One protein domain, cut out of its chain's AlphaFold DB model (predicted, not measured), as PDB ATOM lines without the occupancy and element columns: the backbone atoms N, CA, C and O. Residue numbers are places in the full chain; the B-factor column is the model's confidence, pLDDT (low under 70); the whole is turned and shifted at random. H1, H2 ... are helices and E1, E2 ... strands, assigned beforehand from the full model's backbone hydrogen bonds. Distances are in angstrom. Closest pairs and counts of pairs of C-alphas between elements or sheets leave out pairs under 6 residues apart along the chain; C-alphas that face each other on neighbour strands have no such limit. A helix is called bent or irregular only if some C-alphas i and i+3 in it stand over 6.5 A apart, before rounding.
ATOM      1  N   ASP A   8     252.747 255.148 265.306       82.44
ATOM      2  CA  ASP A   8     253.322 256.240 266.096       82.44
ATOM      3  C   ASP A   8     252.369 256.785 267.174       82.44
ATOM      4  O   ASP A   8     252.805 257.487 268.089       82.44
ATOM      5  N   LYS A   9     251.078 256.437 267.114       83.75
ATOM      6  CA  LYS A   9     250.054 256.876 268.075       83.75
ATOM      7  C   LYS A   9     249.596 255.788 269.036       83.75
ATOM      8  O   LYS A   9     248.716 256.047 269.859       83.75
ATOM      9  N   LEU A  10     250.205 254.603 269.004       85.81
ATOM     10  CA  LEU A  10     249.859 253.516 269.924       85.81
ATOM     11  C   LEU A  10     250.052 253.911 271.393       85.81
ATOM     12  O   LEU A  10     249.215 253.584 272.236       85.81
ATOM     13  N   ASP A  11     251.114 254.653 271.708       87.56
ATOM     14  CA  ASP A  11     251.352 255.124 273.075       87.56
ATOM     15  C   ASP A  11     250.308 256.157 273.508       87.56
ATOM     16  O   ASP A  11     249.759 256.057 274.605       87.56
ATOM     17  N   LEU A  12     249.929 257.073 272.611       88.06
ATOM     18  CA  LEU A  12     248.850 258.028 272.862       88.06
ATOM     19  C   LEU A  12     247.509 257.317 273.100       88.06
ATOM     20  O   LEU A  12     246.775 257.676 274.021       88.06
ATOM     21  N   ALA A  13     247.190 256.289 272.309       87.25
ATOM     22  CA  ALA A  13     245.980 255.492 272.497       87.25
ATOM     23  C   ALA A  13     245.965 254.815 273.878       87.25
ATOM     24  O   ALA A  13     244.961 254.885 274.589       87.25
ATOM     25  N   ARG A  14     247.092 254.232 274.311       88.81
ATOM     26  CA  ARG A  14     247.231 253.638 275.654       88.81
ATOM     27  C   ARG A  14     247.051 254.671 276.765       88.81
ATOM     28  O   ARG A  14     246.368 254.386 277.746       88.81
ATOM     29  N   GLU A  15     247.612 255.868 276.611       91.50
ATOM     30  CA  GLU A  15     247.424 256.958 277.575       91.50
ATOM     31  C   GLU A  15     245.958 257.394 277.689       91.50
ATOM     32  O   GLU A  15     245.472 257.644 278.793       91.50
ATOM     33  N   ILE A  16     245.237 257.481 276.566       90.31
ATOM     34  CA  ILE A  16     243.806 257.816 276.557       90.31
ATOM     35  C   ILE A  16     243.005 256.736 277.286       90.31
ATOM     36  O   ILE A  16     242.163 257.069 278.122       90.31
ATOM     37  N   MET A  17     243.300 255.458 277.032       88.62
ATOM     38  CA  MET A  17     242.659 254.337 277.726       88.62
ATOM     39  C   MET A  17     242.893 254.406 279.240       88.62
ATOM     40  O   MET A  17     241.948 254.274 280.014       88.62
ATOM     41  N   ALA A  18     244.131 254.672 279.672       91.31
ATOM     42  CA  ALA A  18     244.459 254.821 281.089       91.31
ATOM     43  C   ALA A  18     243.689 255.988 281.733       91.31
ATOM     44  O   ALA A  18     243.050 255.812 282.771       91.31
ATOM     45  N   LYS A  19     243.662 257.155 281.078       91.94
ATOM     46  CA  LYS A  19     242.906 258.326 281.551       91.94
ATOM     47  C   LYS A  19     241.409 258.057 281.633       91.94
ATOM     48  O   LYS A  19     240.763 258.539 282.559       91.94
ATOM     49  N   ALA A  20     240.839 257.310 280.691       90.12
ATOM     50  CA  ALA A  20     239.425 256.965 280.740       90.12
ATOM     51  C   ALA A  20     239.102 256.109 281.970       90.12
ATOM     52  O   ALA A  20     238.157 256.423 282.688       90.12
ATOM     53  N   VAL A  21     239.950 255.123 282.288       89.94
ATOM     54  CA  VAL A  21     239.819 254.322 283.516       89.94
ATOM     55  C   VAL A  21     239.922 255.199 284.768       89.94
ATOM     56  O   VAL A  21     239.074 255.097 285.655       89.94
ATOM     57  N   GLU A  22     240.906 256.101 284.831       93.56
ATOM     58  CA  GLU A  22     241.075 257.038 285.955       93.56
ATOM     59  C   GLU A  22     239.858 257.952 286.154       93.56
ATOM     60  O   GLU A  22     239.465 258.229 287.287       93.56
ATOM     61  N   ASN A  23     239.237 258.394 285.059       92.81
ATOM     62  CA  ASN A  23     238.071 259.277 285.078       92.81
ATOM     63  C   ASN A  23     236.732 258.521 285.104       92.81
ATOM     64  O   ASN A  23     235.684 259.155 284.990       92.81
ATOM     65  N   GLN A  24     236.750 257.190 285.252       90.88
ATOM     66  CA  GLN A  24     235.551 256.340 285.242       90.88
ATOM     67  C   GLN A  24     234.700 256.510 283.969       90.88
ATOM     68  O   GLN A  24     233.474 256.396 283.998       90.88
ATOM     69  N   VAL A  25     235.361 256.794 282.847       90.94
ATOM     70  CA  VAL A  25     234.760 256.876 281.519       90.94
ATOM     71  C   VAL A  25     234.822 255.497 280.880       90.94
ATOM     72  O   VAL A  25     235.891 254.907 280.734       90.94
ATOM     73  N   GLU A  26     233.663 254.984 280.485       89.06
ATOM     74  CA  GLU A  26     233.562 253.733 279.742       89.06
ATOM     75  C   GLU A  26     233.998 253.951 278.286       89.06
ATOM     76  O   GLU A  26     233.481 254.835 277.600       89.06
ATOM     77  N   ILE A  27     234.945 253.137 277.813       88.50
ATOM     78  CA  ILE A  27     235.310 253.056 276.396       88.50
ATOM     79  C   ILE A  27     234.768 251.742 275.850       88.50
ATOM     80  O   ILE A  27     235.151 250.666 276.306       88.50
ATOM     81  N   ILE A  28     233.897 251.845 274.849       88.88
ATOM     82  CA  ILE A  28     233.334 250.702 274.136       88.88
ATOM     83  C   ILE A  28     234.089 250.568 272.819       88.88
ATOM     84  O   ILE A  28     234.063 251.478 271.990       88.88
ATOM     85  N   LEU A  29     234.769 249.438 272.645       90.25
ATOM     86  CA  LEU A  29     235.428 249.070 271.395       90.25
ATOM     87  C   LEU A  29     234.580 248.028 270.650       90.25
ATOM     88  O   LEU A  29     233.866 247.261 271.304       90.25
ATOM     89  N   PRO A  30     234.648 247.980 269.307       89.81
ATOM     90  CA  PRO A  30     233.980 246.941 268.535       89.81
ATOM     91  C   PRO A  30     234.439 245.541 268.957       89.81
ATOM     92  O   PRO A  30     235.615 245.332 269.250       89.81
ATOM     93  N   LYS A  31     233.506 244.589 268.968       91.62
ATOM     94  CA  LYS A  31     233.764 243.153 269.162       91.62
ATOM     95  C   LYS A  31     233.740 242.386 267.849       91.62
ATOM     96  O   LYS A  31     234.492 241.436 267.687       91.62
ATOM     97  N   ASP A  32     232.911 242.841 266.916       93.81
ATOM     98  CA  ASP A  32     232.744 242.291 265.578       93.81
ATOM     99  C   ASP A  32     232.845 243.399 264.522       93.81
ATOM    100  O   ASP A  32     232.413 244.539 264.719       93.81
ATOM    101  N   VAL A  33     233.442 243.064 263.384       94.00
ATOM    102  CA  VAL A  33     233.780 244.002 262.311       94.00
ATOM    103  C   VAL A  33     233.567 243.364 260.944       94.00
ATOM    104  O   VAL A  33     233.687 242.150 260.768       94.00
ATOM    105  N   ILE A  34     233.242 244.189 259.953       92.56
ATOM    106  CA  ILE A  34     233.205 243.777 258.553       92.56
ATOM    107  C   ILE A  34     234.556 244.116 257.938       92.56
ATOM    108  O   ILE A  34     234.949 245.282 257.879       92.56
ATOM    109  N   VAL A  35     235.243 243.084 257.457       93.00
ATOM    110  CA  VAL A  35     236.561 243.202 256.840       93.00
ATOM    111  C   VAL A  35     236.541 242.889 255.351       93.00
ATOM    112  O   VAL A  35     235.699 242.119 254.877       93.00
ATOM    113  N   ALA A  36     237.483 243.467 254.614       91.38
ATOM    114  CA  ALA A  36     237.778 243.097 253.236       91.38
ATOM    115  C   ALA A  36     239.267 243.341 252.920       91.38
ATOM    116  O   ALA A  36     239.889 244.178 253.571       91.38
ATOM    117  N   PRO A  37     239.842 242.680 251.900       88.19
ATOM    118  CA  PRO A  37     241.251 242.874 251.536       88.19
ATOM    119  C   PRO A  37     241.533 244.233 250.867       88.19
ATOM    120  O   PRO A  37     242.688 244.623 250.721       88.19
ATOM    121  N   GLU A  38     240.497 244.944 250.409       87.06
ATOM    122  CA  GLU A  38     240.623 246.253 249.762       87.06
ATOM    123  C   GLU A  38     239.353 247.104 249.925       87.06
ATOM    124  O   GLU A  38     238.238 246.585 250.047       87.06
ATOM    125  N   VAL A  39     239.517 248.429 249.852       86.00
ATOM    126  CA  VAL A  39     238.412 249.397 249.806       86.00
ATOM    127  C   VAL A  39     237.882 249.492 248.374       86.00
ATOM    128  O   VAL A  39     238.351 250.296 247.570       86.00
ATOM    129  N   SER A  40     236.924 248.634 248.028       85.81
ATOM    130  CA  SER A  40     236.383 248.533 246.669       85.81
ATOM    131  C   SER A  40     234.925 248.092 246.688       85.81
ATOM    132  O   SER A  40     234.538 247.226 247.472       85.81
ATOM    133  N   GLU A  41     234.109 248.620 245.773       85.69
ATOM    134  CA  GLU A  41     232.725 248.159 245.576       85.69
ATOM    135  C   GLU A  41     232.659 246.678 245.173       85.69
ATOM    136  O   GLU A  41     231.673 245.987 245.445       85.69
ATOM    137  N   ASN A  42     233.727 246.159 244.558       87.38
ATOM    138  CA  ASN A  42     233.823 244.764 244.136       87.38
ATOM    139  C   ASN A  42     234.301 243.834 245.256       87.38
ATOM    140  O   ASN A  42     234.093 242.623 245.162       87.38
ATOM    141  N   ALA A  43     234.880 244.379 246.328       87.00
ATOM    142  CA  ALA A  43     235.332 243.584 247.455       87.00
ATOM    143  C   ALA A  43     234.150 242.901 248.161       87.00
ATOM    144  O   ALA A  43     233.002 243.374 248.163       87.00
ATOM    145  N   LYS A  44     234.427 241.736 248.746       87.69
ATOM    146  CA  LYS A  44     233.459 240.991 249.548       87.69
ATOM    147  C   LYS A  44     233.731 241.261 251.023       87.69
ATOM    148  O   LYS A  44     234.743 240.808 251.545       87.69
ATOM    149  N   GLY A  45     232.796 241.947 251.676       89.81
ATOM    150  CA  GLY A  45     232.796 242.093 253.126       89.81
ATOM    151  C   GLY A  45     232.572 240.754 253.820       89.81
ATOM    152  O   GLY A  45     231.668 239.998 253.449       89.81
ATOM    153  N   THR A  46     233.390 240.468 254.824       92.12
ATOM    154  CA  THR A  46     233.268 239.293 255.687       92.12
ATOM    155  C   THR A  46     233.130 239.763 257.124       92.12
ATOM    156  O   THR A  46     233.936 240.562 257.584       92.12
ATOM    157  N   LEU A  47     232.106 239.287 257.829       93.81
ATOM    158  CA  LEU A  47     231.970 239.539 259.262       93.81
ATOM    159  C   LEU A  47     232.973 238.661 260.016       93.81
ATOM    160  O   LEU A  47     233.006 237.450 259.782       93.81
ATOM    161  N   LYS A  48     233.751 239.265 260.908       93.19
ATOM    162  CA  LYS A  48     234.690 238.582 261.799       93.19
ATOM    163  C   LYS A  48     234.614 239.167 263.201       93.19
ATOM    164  O   LYS A  48     234.315 240.352 263.354       93.19
ATOM    165  N   ASP A  49     234.929 238.348 264.194       93.94
ATOM    166  CA  ASP A  49     235.270 238.855 265.518       93.94
ATOM    167  C   ASP A  49     236.613 239.589 265.436       93.94
ATOM    168  O   ASP A  49     237.469 239.249 264.617       93.94
ATOM    169  N   VAL A  50     236.808 240.615 266.267       90.75
ATOM    170  CA  VAL A  50     238.033 241.435 266.254       90.75
ATOM    171  C   VAL A  50     239.283 240.593 266.534       90.75
ATOM    172  O   VAL A  50     240.355 240.902 266.021       90.75
ATOM    173  N   GLU A  51     239.142 239.499 267.284       90.56
ATOM    174  CA  GLU A  51     240.226 238.547 267.562       90.56
ATOM    175  C   GLU A  51     240.615 237.688 266.340       90.56
ATOM    176  O   GLU A  51     241.736 237.186 266.285       90.56
ATOM    177  N   ASP A  52     239.729 237.563 265.344       92.19
ATOM    178  CA  ASP A  52     239.897 236.722 264.147       92.19
ATOM    179  C   ASP A  52     240.288 237.521 262.883       92.19
ATOM    180  O   ASP A  52     240.354 236.976 261.770       92.19
ATOM    181  N   VAL A  53     240.513 238.831 263.019       90.62
ATOM    182  CA  VAL A  53     240.930 239.708 261.914       90.62
ATOM    183  C   VAL A  53     242.349 239.339 261.479       90.62
ATOM    184  O   VAL A  53     243.267 239.287 262.296       90.62
ATOM    185  N   ALA A  54     242.532 239.062 260.185       88.12
ATOM    186  CA  ALA A  54     243.843 238.721 259.645       88.12
ATOM    187  C   ALA A  54     244.706 239.979 259.446       88.12
ATOM    188  O   ALA A  54     244.188 241.087 259.335       88.12
ATOM    189  N   GLU A  55     246.030 239.826 259.371       84.94
ATOM    190  CA  GLU A  55     246.944 240.969 259.180       84.94
ATOM    191  C   GLU A  55     246.720 241.716 257.853       84.94
ATOM    192  O   GLU A  55     247.033 242.902 257.749       84.94
ATOM    193  N   ASP A  56     246.201 241.026 256.836       85.06
ATOM    194  CA  ASP A  56     245.903 241.549 255.501       85.06
ATOM    195  C   ASP A  56     244.454 242.032 255.333       85.06
ATOM    196  O   ASP A  56     244.099 242.564 254.279       85.06
ATOM    197  N   ASP A  57     243.623 241.888 256.364       88.00
ATOM    198  CA  ASP A  57     242.259 242.398 256.365       88.00
ATOM    199  C   ASP A  57     242.226 243.895 256.697       88.00
ATOM    200  O   ASP A  57     242.837 244.366 257.655       88.00
ATOM    201  N   MET A  58     241.419 244.648 255.952       88.69
ATOM    202  CA  MET A  58     241.049 246.015 256.307       88.69
ATOM    203  C   MET A  58     239.676 246.013 256.976       88.69
ATOM    204  O   MET A  58     238.721 245.473 256.419       88.69
ATOM    205  N   ILE A  59     239.552 246.648 258.144       90.56
ATOM    206  CA  ILE A  59     238.261 246.881 258.809       90.56
ATOM    207  C   ILE A  59     237.546 248.032 258.102       90.56
ATOM    208  O   ILE A  59     238.044 249.157 258.094       90.56
ATOM    209  N   LEU A  60     236.388 247.748 257.508       90.81
ATOM    210  CA  LEU A  60     235.657 248.705 256.673       90.81
ATOM    211  C   LEU A  60     234.303 249.117 257.248       90.81
ATOM    212  O   LEU A  60     233.781 250.150 256.841       90.81
ATOM    213  N   ASP A  61     233.735 248.351 258.178       91.56
ATOM    214  CA  ASP A  61     232.499 248.705 258.880       91.56
ATOM    215  C   ASP A  61     232.402 247.950 260.216       91.56
ATOM    216  O   ASP A  61     233.127 246.978 260.453       91.56
ATOM    217  N   ILE A  62     231.493 248.381 261.089       92.62
ATOM    218  CA  ILE A  62     231.228 247.710 262.368       92.62
ATOM    219  C   ILE A  62     230.191 246.600 262.217       92.62
ATOM    220  O   ILE A  62     229.256 246.679 261.416       92.62
ATOM    221  N   GLY A  63     230.348 245.554 263.020       91.12
ATOM    222  CA  GLY A  63     229.406 244.457 263.076       91.12
ATOM    223  C   GLY A  63     228.172 244.751 263.935       91.12
ATOM    224  O   GLY A  63     228.004 245.802 264.564       91.12
ATOM    225  N   LYS A  64     227.252 243.788 263.926       91.50
ATOM    226  CA  LYS A  64     225.933 243.897 264.564       91.50
ATOM    227  C   LYS A  64     226.005 243.771 266.084       91.50
ATOM    228  O   LYS A  64     225.105 244.260 266.762       91.50
ATOM    229  N   GLU A  65     226.991 243.061 266.623       91.75
ATOM    230  CA  GLU A  65     227.118 242.871 268.070       91.75
ATOM    231  C   GLU A  65     227.671 244.133 268.724       91.75
ATOM    232  O   GLU A  65     227.109 244.620 269.702       91.75
ATOM    233  N   SER A  66     228.661 244.746 268.085       93.00
ATOM    234  CA  SER A  66     229.211 246.052 268.443       93.00
ATOM    235  C   SER A  66     228.136 247.136 268.426       93.00
ATOM    236  O   SER A  66     228.025 247.917 269.370       93.00
ATOM    237  N   LEU A  67     227.279 247.153 267.397       91.50
ATOM    238  CA  LEU A  67     226.133 248.067 267.333       91.50
ATOM    239  C   LEU A  67     225.169 247.904 268.512       91.50
ATOM    240  O   LEU A  67     224.683 248.905 269.031       91.50
ATOM    241  N   LYS A  68     224.897 246.669 268.951       92.06
ATOM    242  CA  LYS A  68     224.015 246.415 270.102       92.06
ATOM    243  C   LYS A  68     224.616 246.922 271.405       92.06
ATOM    244  O   LYS A  68     223.890 247.473 272.230       92.06
ATOM    245  N   ASP A  69     225.919 246.747 271.592       91.56
ATOM    246  CA  ASP A  69     226.614 247.261 272.773       91.56
ATOM    247  C   ASP A  69     226.578 248.798 272.800       91.56
ATOM    248  O   ASP A  69     226.251 249.401 273.826       91.56
ATOM    249  N   ILE A  70     226.818 249.430 271.644       90.62
ATOM    250  CA  ILE A  70     226.702 250.883 271.470       90.62
ATOM    251  C   ILE A  70     225.269 251.348 271.760       90.62
ATOM    252  O   ILE A  70     225.081 252.263 272.558       90.62
ATOM    253  N   GLU A  71     224.249 250.709 271.180       91.31
ATOM    254  CA  GLU A  71     222.836 251.025 271.434       91.31
ATOM    255  C   GLU A  71     222.487 250.905 272.925       91.31
ATOM    256  O   GLU A  71     221.851 251.795 273.497       91.31
ATOM    257  N   GLY A  72     222.956 249.842 273.583       91.38
ATOM    258  CA  GLY A  72     222.755 249.614 275.011       91.38
ATOM    259  C   GLY A  72     223.339 250.731 275.877       91.38
ATOM    260  O   GLY A  72     222.696 251.161 276.839       91.38
ATOM    261  N   SER A  73     224.517 251.248 275.523       89.50
ATOM    262  CA  SER A  73     225.127 252.387 276.216       89.50
ATOM    263  C   SER A  73     224.405 253.704 275.909       89.50
ATOM    264  O   SER A  73     224.019 254.437 276.824       89.50
ATOM    265  N   LEU A  74     224.107 253.958 274.631       89.88
ATOM    266  CA  LEU A  74     223.411 255.160 274.172       89.88
ATOM    267  C   LEU A  74     221.995 255.293 274.744       89.88
ATOM    268  O   LEU A  74     221.554 256.409 274.999       89.88
ATOM    269  N   SER A  75     221.303 254.184 275.016       88.50
ATOM    270  CA  SER A  75     219.959 254.196 275.619       88.50
ATOM    271  C   SER A  75     219.893 254.901 276.983       88.50
ATOM    272  O   SER A  75     218.829 255.351 277.404       88.50
ATOM    273  N   LYS A  76     221.031 255.014 277.680       88.31
ATOM    274  CA  LYS A  76     221.156 255.688 278.982       88.31
ATOM    275  C   LYS A  76     221.629 257.140 278.847       88.31
ATOM    276  O   LYS A  76     221.654 257.868 279.844       88.31
ATOM    277  N   ALA A  77     222.043 257.557 277.651       89.62
ATOM    278  CA  ALA A  77     222.612 258.870 277.407       89.62
ATOM    279  C   ALA A  77     221.515 259.937 277.287       89.62
ATOM    280  O   ALA A  77     220.482 259.725 276.667       89.62
ATOM    281  N   LYS A  78     221.764 261.118 277.862       90.94
ATOM    282  CA  LYS A  78     220.890 262.302 277.709       90.94
ATOM    283  C   LYS A  78     221.365 263.251 276.613       90.94
ATOM    284  O   LYS A  78     220.583 264.038 276.083       90.94
ATOM    285  N   THR A  79     222.651 263.167 276.291       90.44
ATOM    286  CA  THR A  79     223.308 263.952 275.255       90.44
ATOM    287  C   THR A  79     224.303 263.051 274.549       90.44
ATOM    288  O   THR A  79     225.072 262.355 275.210       90.44
ATOM    289  N   VAL A  80     224.302 263.085 273.222       90.12
ATOM    290  CA  VAL A  80     225.211 262.318 272.378       90.12
ATOM    291  C   VAL A  80     225.889 263.270 271.407       90.12
ATOM    292  O   VAL A  80     225.229 264.081 270.760       90.12
ATOM    293  N   VAL A  81     227.210 263.167 271.298       89.62
ATOM    294  CA  VAL A  81     227.991 263.887 270.292       89.62
ATOM    295  C   VAL A  81     228.556 262.857 269.328       89.62
ATOM    296  O   VAL A  81     229.376 262.035 269.727       89.62
ATOM    297  N   LEU A  82     228.118 262.897 268.069       87.12
ATOM    298  CA  LEU A  82     228.657 262.047 267.013       87.12
ATOM    299  C   LEU A  82     229.640 262.846 266.155       87.12
ATOM    300  O   LEU A  82     229.288 263.862 265.544       87.12
ATOM    301  N   ASN A  83     230.876 262.360 266.087       86.75
ATOM    302  CA  ASN A  83     231.923 262.920 265.247       86.75
ATOM    303  C   ASN A  83     232.633 261.798 264.475       86.75
ATOM    304  O   ASN A  83     233.535 261.159 265.002       86.75
ATOM    305  N   GLY A  84     232.192 261.559 263.239       81.00
ATOM    306  CA  GLY A  84     232.742 260.527 262.354       81.00
ATOM    307  C   GLY A  84     231.740 259.415 262.018       81.00
ATOM    308  O   GLY A  84     230.748 259.254 262.734       81.00
ATOM    309  N   PRO A  85     231.958 258.679 260.916       83.44
ATOM    310  CA  PRO A  85     231.179 257.507 260.553       83.44
ATOM    311  C   PRO A  85     231.751 256.273 261.271       83.44
ATOM    312  O   PRO A  85     232.855 256.312 261.813       83.44
ATOM    313  N   CYS A  86     231.036 255.153 261.239       79.75
ATOM    314  CA  CYS A  86     231.555 253.894 261.784       79.75
ATOM    315  C   CYS A  86     232.384 253.090 260.776       79.75
ATOM    316  O   CYS A  86     233.069 252.152 261.172       79.75
ATOM    317  N   GLY A  87     232.319 253.443 259.492       83.69
ATOM    318  CA  GLY A  87     232.957 252.702 258.410       83.69
ATOM    319  C   GLY A  87     233.071 253.514 257.123       83.69
ATOM    320  O   GLY A  87     232.765 254.712 257.096       83.69
ATOM    321  N   VAL A  88     233.489 252.843 256.049       84.00
ATOM    322  CA  VAL A  88     233.574 253.388 254.685       84.00
ATOM    323  C   VAL A  88     232.179 253.412 254.062       84.00
ATOM    324  O   VAL A  88     231.833 252.632 253.173       84.00
ATOM    325  N   PHE A  89     231.350 254.315 254.575       80.56
ATOM    326  CA  PHE A  89     229.938 254.419 254.225       80.56
ATOM    327  C   PHE A  89     229.688 254.822 252.766       80.56
ATOM    328  O   PHE A  89     228.567 254.674 252.281       80.56
ATOM    329  N   GLU A  90     230.710 255.313 252.057       81.88
ATOM    330  CA  GLU A  90     230.639 255.622 250.631       81.88
ATOM    331  C   GLU A  90     230.407 254.375 249.755       81.88
ATOM    332  O   GLU A  90     229.951 254.505 248.621       81.88
ATOM    333  N   ILE A  91     230.680 253.172 250.273       84.31
ATOM    334  CA  ILE A  91     230.428 251.896 249.593       84.31
ATOM    335  C   ILE A  91     229.241 251.206 250.271       84.31
ATOM    336  O   ILE A  91     229.299 250.885 251.454       84.31
ATOM    337  N   GLU A  92     228.182 250.898 249.513       84.31
ATOM    338  CA  GLU A  92     226.915 250.352 250.041       84.31
ATOM    339  C   GLU A  92     227.119 249.138 250.970       84.31
ATOM    340  O   GLU A  92     226.530 249.065 252.049       84.31
ATOM    341  N   LYS A  93     228.028 248.226 250.602       83.94
ATOM    342  CA  LYS A  93     228.363 247.015 251.376       83.94
ATOM    343  C   LYS A  93     228.995 247.292 252.748       83.94
ATOM    344  O   LYS A  93     228.960 246.406 253.596       83.94
ATOM    345  N   PHE A  94     229.567 248.478 252.944       87.62
ATOM    346  CA  PHE A  94     230.254 248.923 254.164       87.62
ATOM    347  C   PHE A  94     229.554 250.138 254.803       87.62
ATOM    348  O   PHE A  94     230.135 250.865 255.606       87.62
ATOM    349  N   SER A  95     228.295 250.386 254.421       87.06
ATOM    350  CA  SER A  95     227.486 251.503 254.925       87.06
ATOM    351  C   SER A  95     226.557 251.120 256.078       87.06
ATOM    352  O   SER A  95     226.018 251.994 256.762       87.06
ATOM    353  N   HIS A  96     226.360 249.821 256.308       88.19
ATOM    354  CA  HIS A  96     225.321 249.309 257.191       88.19
ATOM    355  C   HIS A  96     225.518 249.766 258.640       88.19
ATOM    356  O   HIS A  96     224.571 250.250 259.256       88.19
ATOM    357  N   GLY A  97     226.737 249.677 259.174       87.31
ATOM    358  CA  GLY A  97     227.046 250.089 260.539       87.31
ATOM    359  C   GLY A  97     226.772 251.568 260.781       87.31
ATOM    360  O   GLY A  97     226.110 251.940 261.750       87.31
ATOM    361  N   THR A  98     227.196 252.416 259.845       88.00
ATOM    362  CA  THR A  98     226.963 253.866 259.923       88.00
ATOM    363  C   THR A  98     225.471 254.214 259.823       88.00
ATOM    364  O   THR A  98     224.977 255.043 260.589       88.00
ATOM    365  N   ILE A  99     224.726 253.560 258.922       89.06
ATOM    366  CA  ILE A  99     223.280 253.780 258.757       89.06
ATOM    367  C   ILE A  99     222.504 253.317 259.994       89.06
ATOM    368  O   ILE A  99     221.607 254.023 260.459       89.06
ATOM    369  N   GLU A 100     222.825 252.145 260.541       90.44
ATOM    370  CA  GLU A 100     222.160 251.645 261.744       90.44
ATOM    371  C   GLU A 100     222.467 252.519 262.961       90.44
ATOM    372  O   GLU A 100     221.544 252.845 263.708       90.44
ATOM    373  N   LEU A 101     223.705 253.009 263.115       89.56
ATOM    374  CA  LEU A 101     224.016 253.988 264.159       89.56
ATOM    375  C   LEU A 101     223.165 255.257 264.005       89.56
ATOM    376  O   LEU A 101     222.585 255.730 264.982       89.56
ATOM    377  N   ALA A 102     223.031 255.790 262.787       88.12
ATOM    378  CA  ALA A 102     222.188 256.957 262.538       88.12
ATOM    379  C   ALA A 102     220.714 256.695 262.904       88.12
ATOM    380  O   ALA A 102     220.067 257.543 263.520       88.12
ATOM    381  N   LYS A 103     220.186 255.501 262.597       89.56
ATOM    382  CA  LYS A 103     218.826 255.090 262.989       89.56
ATOM    383  C   LYS A 103     218.663 254.949 264.500       89.56
ATOM    384  O   LYS A 103     217.599 255.295 265.009       89.56
ATOM    385  N   ILE A 104     219.673 254.431 265.203       90.19
ATOM    386  CA  ILE A 104     219.681 254.350 266.669       90.19
ATOM    387  C   ILE A 104     219.594 255.766 267.236       90.19
ATOM    388  O   ILE A 104     218.662 256.065 267.976       90.19
ATOM    389  N   LEU A 105     220.492 256.660 266.811       88.94
ATOM    390  CA  LEU A 105     220.531 258.051 267.267       88.94
ATOM    391  C   LEU A 105     219.216 258.794 267.014       88.94
ATOM    392  O   LEU A 105     218.749 259.514 267.891       88.94
ATOM    393  N   ALA A 106     218.587 258.579 265.856       88.19
ATOM    394  CA  ALA A 106     217.306 259.194 265.512       88.19
ATOM    395  C   ALA A 106     216.136 258.746 266.411       88.19
ATOM    396  O   ALA A 106     215.116 259.430 266.469       88.19
ATOM    397  N   LYS A 107     216.257 257.600 267.091       89.50
ATOM    398  CA  LYS A 107     215.235 257.062 268.004       89.50
ATOM    399  C   LYS A 107     215.504 257.389 269.473       89.50
ATOM    400  O   LYS A 107     214.647 257.095 270.305       89.50
ATOM    401  N   LEU A 108     216.671 257.938 269.804       89.56
ATOM    402  CA  LEU A 108     217.014 258.257 271.185       89.56
ATOM    403  C   LEU A 108     216.205 259.453 271.682       89.56
ATOM    404  O   LEU A 108     216.084 260.470 271.002       89.56
ATOM    405  N   ASP A 109     215.742 259.357 272.923       90.00
ATOM    406  CA  ASP A 109     215.219 260.497 273.674       90.00
ATOM    407  C   ASP A 109     216.384 261.268 274.321       90.00
ATOM    408  O   ASP A 109     216.567 261.292 275.539       90.00
ATOM    409  N   ALA A 110     217.258 261.814 273.473       90.69
ATOM    410  CA  ALA A 110     218.488 262.490 273.868       90.69
ATOM    411  C   ALA A 110     218.785 263.683 272.953       90.69
ATOM    412  O   ALA A 110     218.385 263.725 271.790       90.69
ATOM    413  N   THR A 111     219.556 264.648 273.455       90.06
ATOM    414  CA  THR A 111     220.108 265.708 272.602       90.06
ATOM    415  C   THR A 111     221.233 265.132 271.745       90.06
ATOM    416  O   THR A 111     222.285 264.796 272.282       90.06
ATOM    417  N   VAL A 112     221.050 265.043 270.428       88.38
ATOM    418  CA  VAL A 112     222.085 264.552 269.504       88.38
ATOM    419  C   VAL A 112     222.739 265.720 268.764       88.38
ATOM    420  O   VAL A 112     222.065 266.500 268.095       88.38
ATOM    421  N   ILE A 113     224.064 265.834 268.869       86.75
ATOM    422  CA  ILE A 113     224.888 266.821 268.161       86.75
ATOM    423  C   ILE A 113     225.764 266.075 267.154       86.75
ATOM    424  O   ILE A 113     226.623 265.285 267.544       86.75
ATOM    425  N   VAL A 114     225.581 266.343 265.860       84.75
ATOM    426  CA  VAL A 114     226.391 265.752 264.784       84.75
ATOM    427  C   VAL A 114     227.368 266.803 264.265       84.75
ATOM    428  O   VAL A 114     226.958 267.849 263.769       84.75
ATOM    429  N   GLY A 115     228.667 266.544 264.421       74.19
ATOM    430  CA  GLY A 115     229.724 267.533 264.170       74.19
ATOM    431  C   GLY A 115     230.556 267.312 262.906       74.19
ATOM    432  O   GLY A 115     231.526 268.039 262.700       74.19
ATOM    433  N   TRP A 116     230.241 266.311 262.079       64.12
ATOM    434  CA  TRP A 116     231.109 265.903 260.970       64.12
ATOM    435  C   TRP A 116     230.485 266.178 259.600       64.12
ATOM    436  O   TRP A 116     229.437 265.628 259.270       64.12
ATOM    437  N   TRP A 117     231.155 266.998 258.778       53.28
ATOM    438  CA  TRP A 117     230.646 267.444 257.470       53.28
ATOM    439  C   TRP A 117     230.269 266.281 256.542       53.28
ATOM    440  O   TRP A 117     229.215 266.321 255.915       53.28
ATOM    441  N   ARG A 118     231.084 265.218 256.493       56.34
ATOM    442  CA  ARG A 118     230.799 264.037 255.660       56.34
ATOM    443  C   ARG A 118     229.565 263.253 256.120       56.34
ATOM    444  O   ARG A 118     228.914 262.657 255.276       56.34
ATOM    445  N   LEU A 119     229.210 263.298 257.407       55.03
ATOM    446  CA  LEU A 119     227.968 262.692 257.899       55.03
ATOM    447  C   LEU A 119     226.750 263.577 257.586       55.03
ATOM    448  O   LEU A 119     225.702 263.076 257.196       55.03
ATOM    449  N   CYS A 120     226.893 264.901 257.725       53.78
ATOM    450  CA  CYS A 120     225.803 265.855 257.506       53.78
ATOM    451  C   CYS A 120     225.319 265.925 256.048       53.78
ATOM    452  O   CYS A 120     224.188 266.336 255.816       53.78
ATOM    453  N   CYS A 121     226.140 265.539 255.065       50.59
ATOM    454  CA  CYS A 121     225.746 265.542 253.651       50.59
ATOM    455  C   CYS A 121     224.736 264.444 253.265       50.59
ATOM    456  O   CYS A 121     224.221 264.488 252.150       50.59
ATOM    457  N   CYS A 122     224.459 263.477 254.144       38.50
ATOM    458  CA  CYS A 122     223.562 262.349 253.867       38.50
ATOM    459  C   CYS A 122     222.232 262.385 254.644       38.50
ATOM    460  O   CYS A 122     221.473 261.419 254.555       38.50
TER     461      CYS A 122
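This is residues 8 to 122 of the 123 residues of the protein "Phosphoglycerate kinase" of Peptoniphilus harei (UniProt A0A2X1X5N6). Two helices, H2 and H3, run side by side from a three-stranded sheet near their first residues to a two-stranded sheet near their last; residues 8 to 15 and 18 to 24, largely H1, stick out. The 115 printed residues hold four named helices and five named strands, in the order H1 E1 E2 E3 H2 E4 H3 E5 H4. One sheet runs E2 E1 E3, antiparallel; E4 and E5 are parallel. The class is mixed, helices and strands; the whole is compact, radius of gyration of the C-alphas 15.2 A, spans 40 by 34 by 25 A.

Find C-alpha 8 at (253.322, 256.240, 266.096): H1, residues 8 to 22, runs 23.3 A from there and is irregular, C-alphas 8 and 11 being 7.3 A apart. Next come E1, residues 32 to 36, 13.4 A, E2, residues 46 to 49, and E3, residues 58 to 62. H2, residues 64 to 74, 15.0 A, precedes E4, residues 79 to 82. H3, residues 96 to 107, runs 16.7 A. After E5, residues 111 to 114, H4, residues 117 to 120, ends at C-alpha 120, (225.803, 265.855, 257.506).

H1 is apart from H2 and H3, for instance. Look at inner strand E1: it forms a hairpin with E2, N 33 and O 48 being 2.8 A apart, and N 36 is 3.0 A from O 58 of E3. H2, with residues 64 to 67, and H3, with 96 to 101, only graze this sheet. H2 and H3 touch, closest C-alphas Glu 71 and Ile 104, 6.6 A, at a shallow tilt of 26 degrees, the same way. E4, H3 and E5 form a strand-helix-strand unit, parallel neighbour strands with a helix between, its crossover right-handed; N 80 and O 111 are 2.8 A apart. The closest C-alphas of E5 and H4 are Val 114 and Cys 120, 7.3 A. Every O i to N i+4 pair is within hydrogen-bond range in H2 and H3, 10 of 11 in H1; H4 is too short for one.

The farthest C-alphas, Glu 22 and Asn 42, are 44.2 A apart. The printed part has no cut; E4 to H3 is a long link. The model's pLDDT is under 70 at residues 116 to 122.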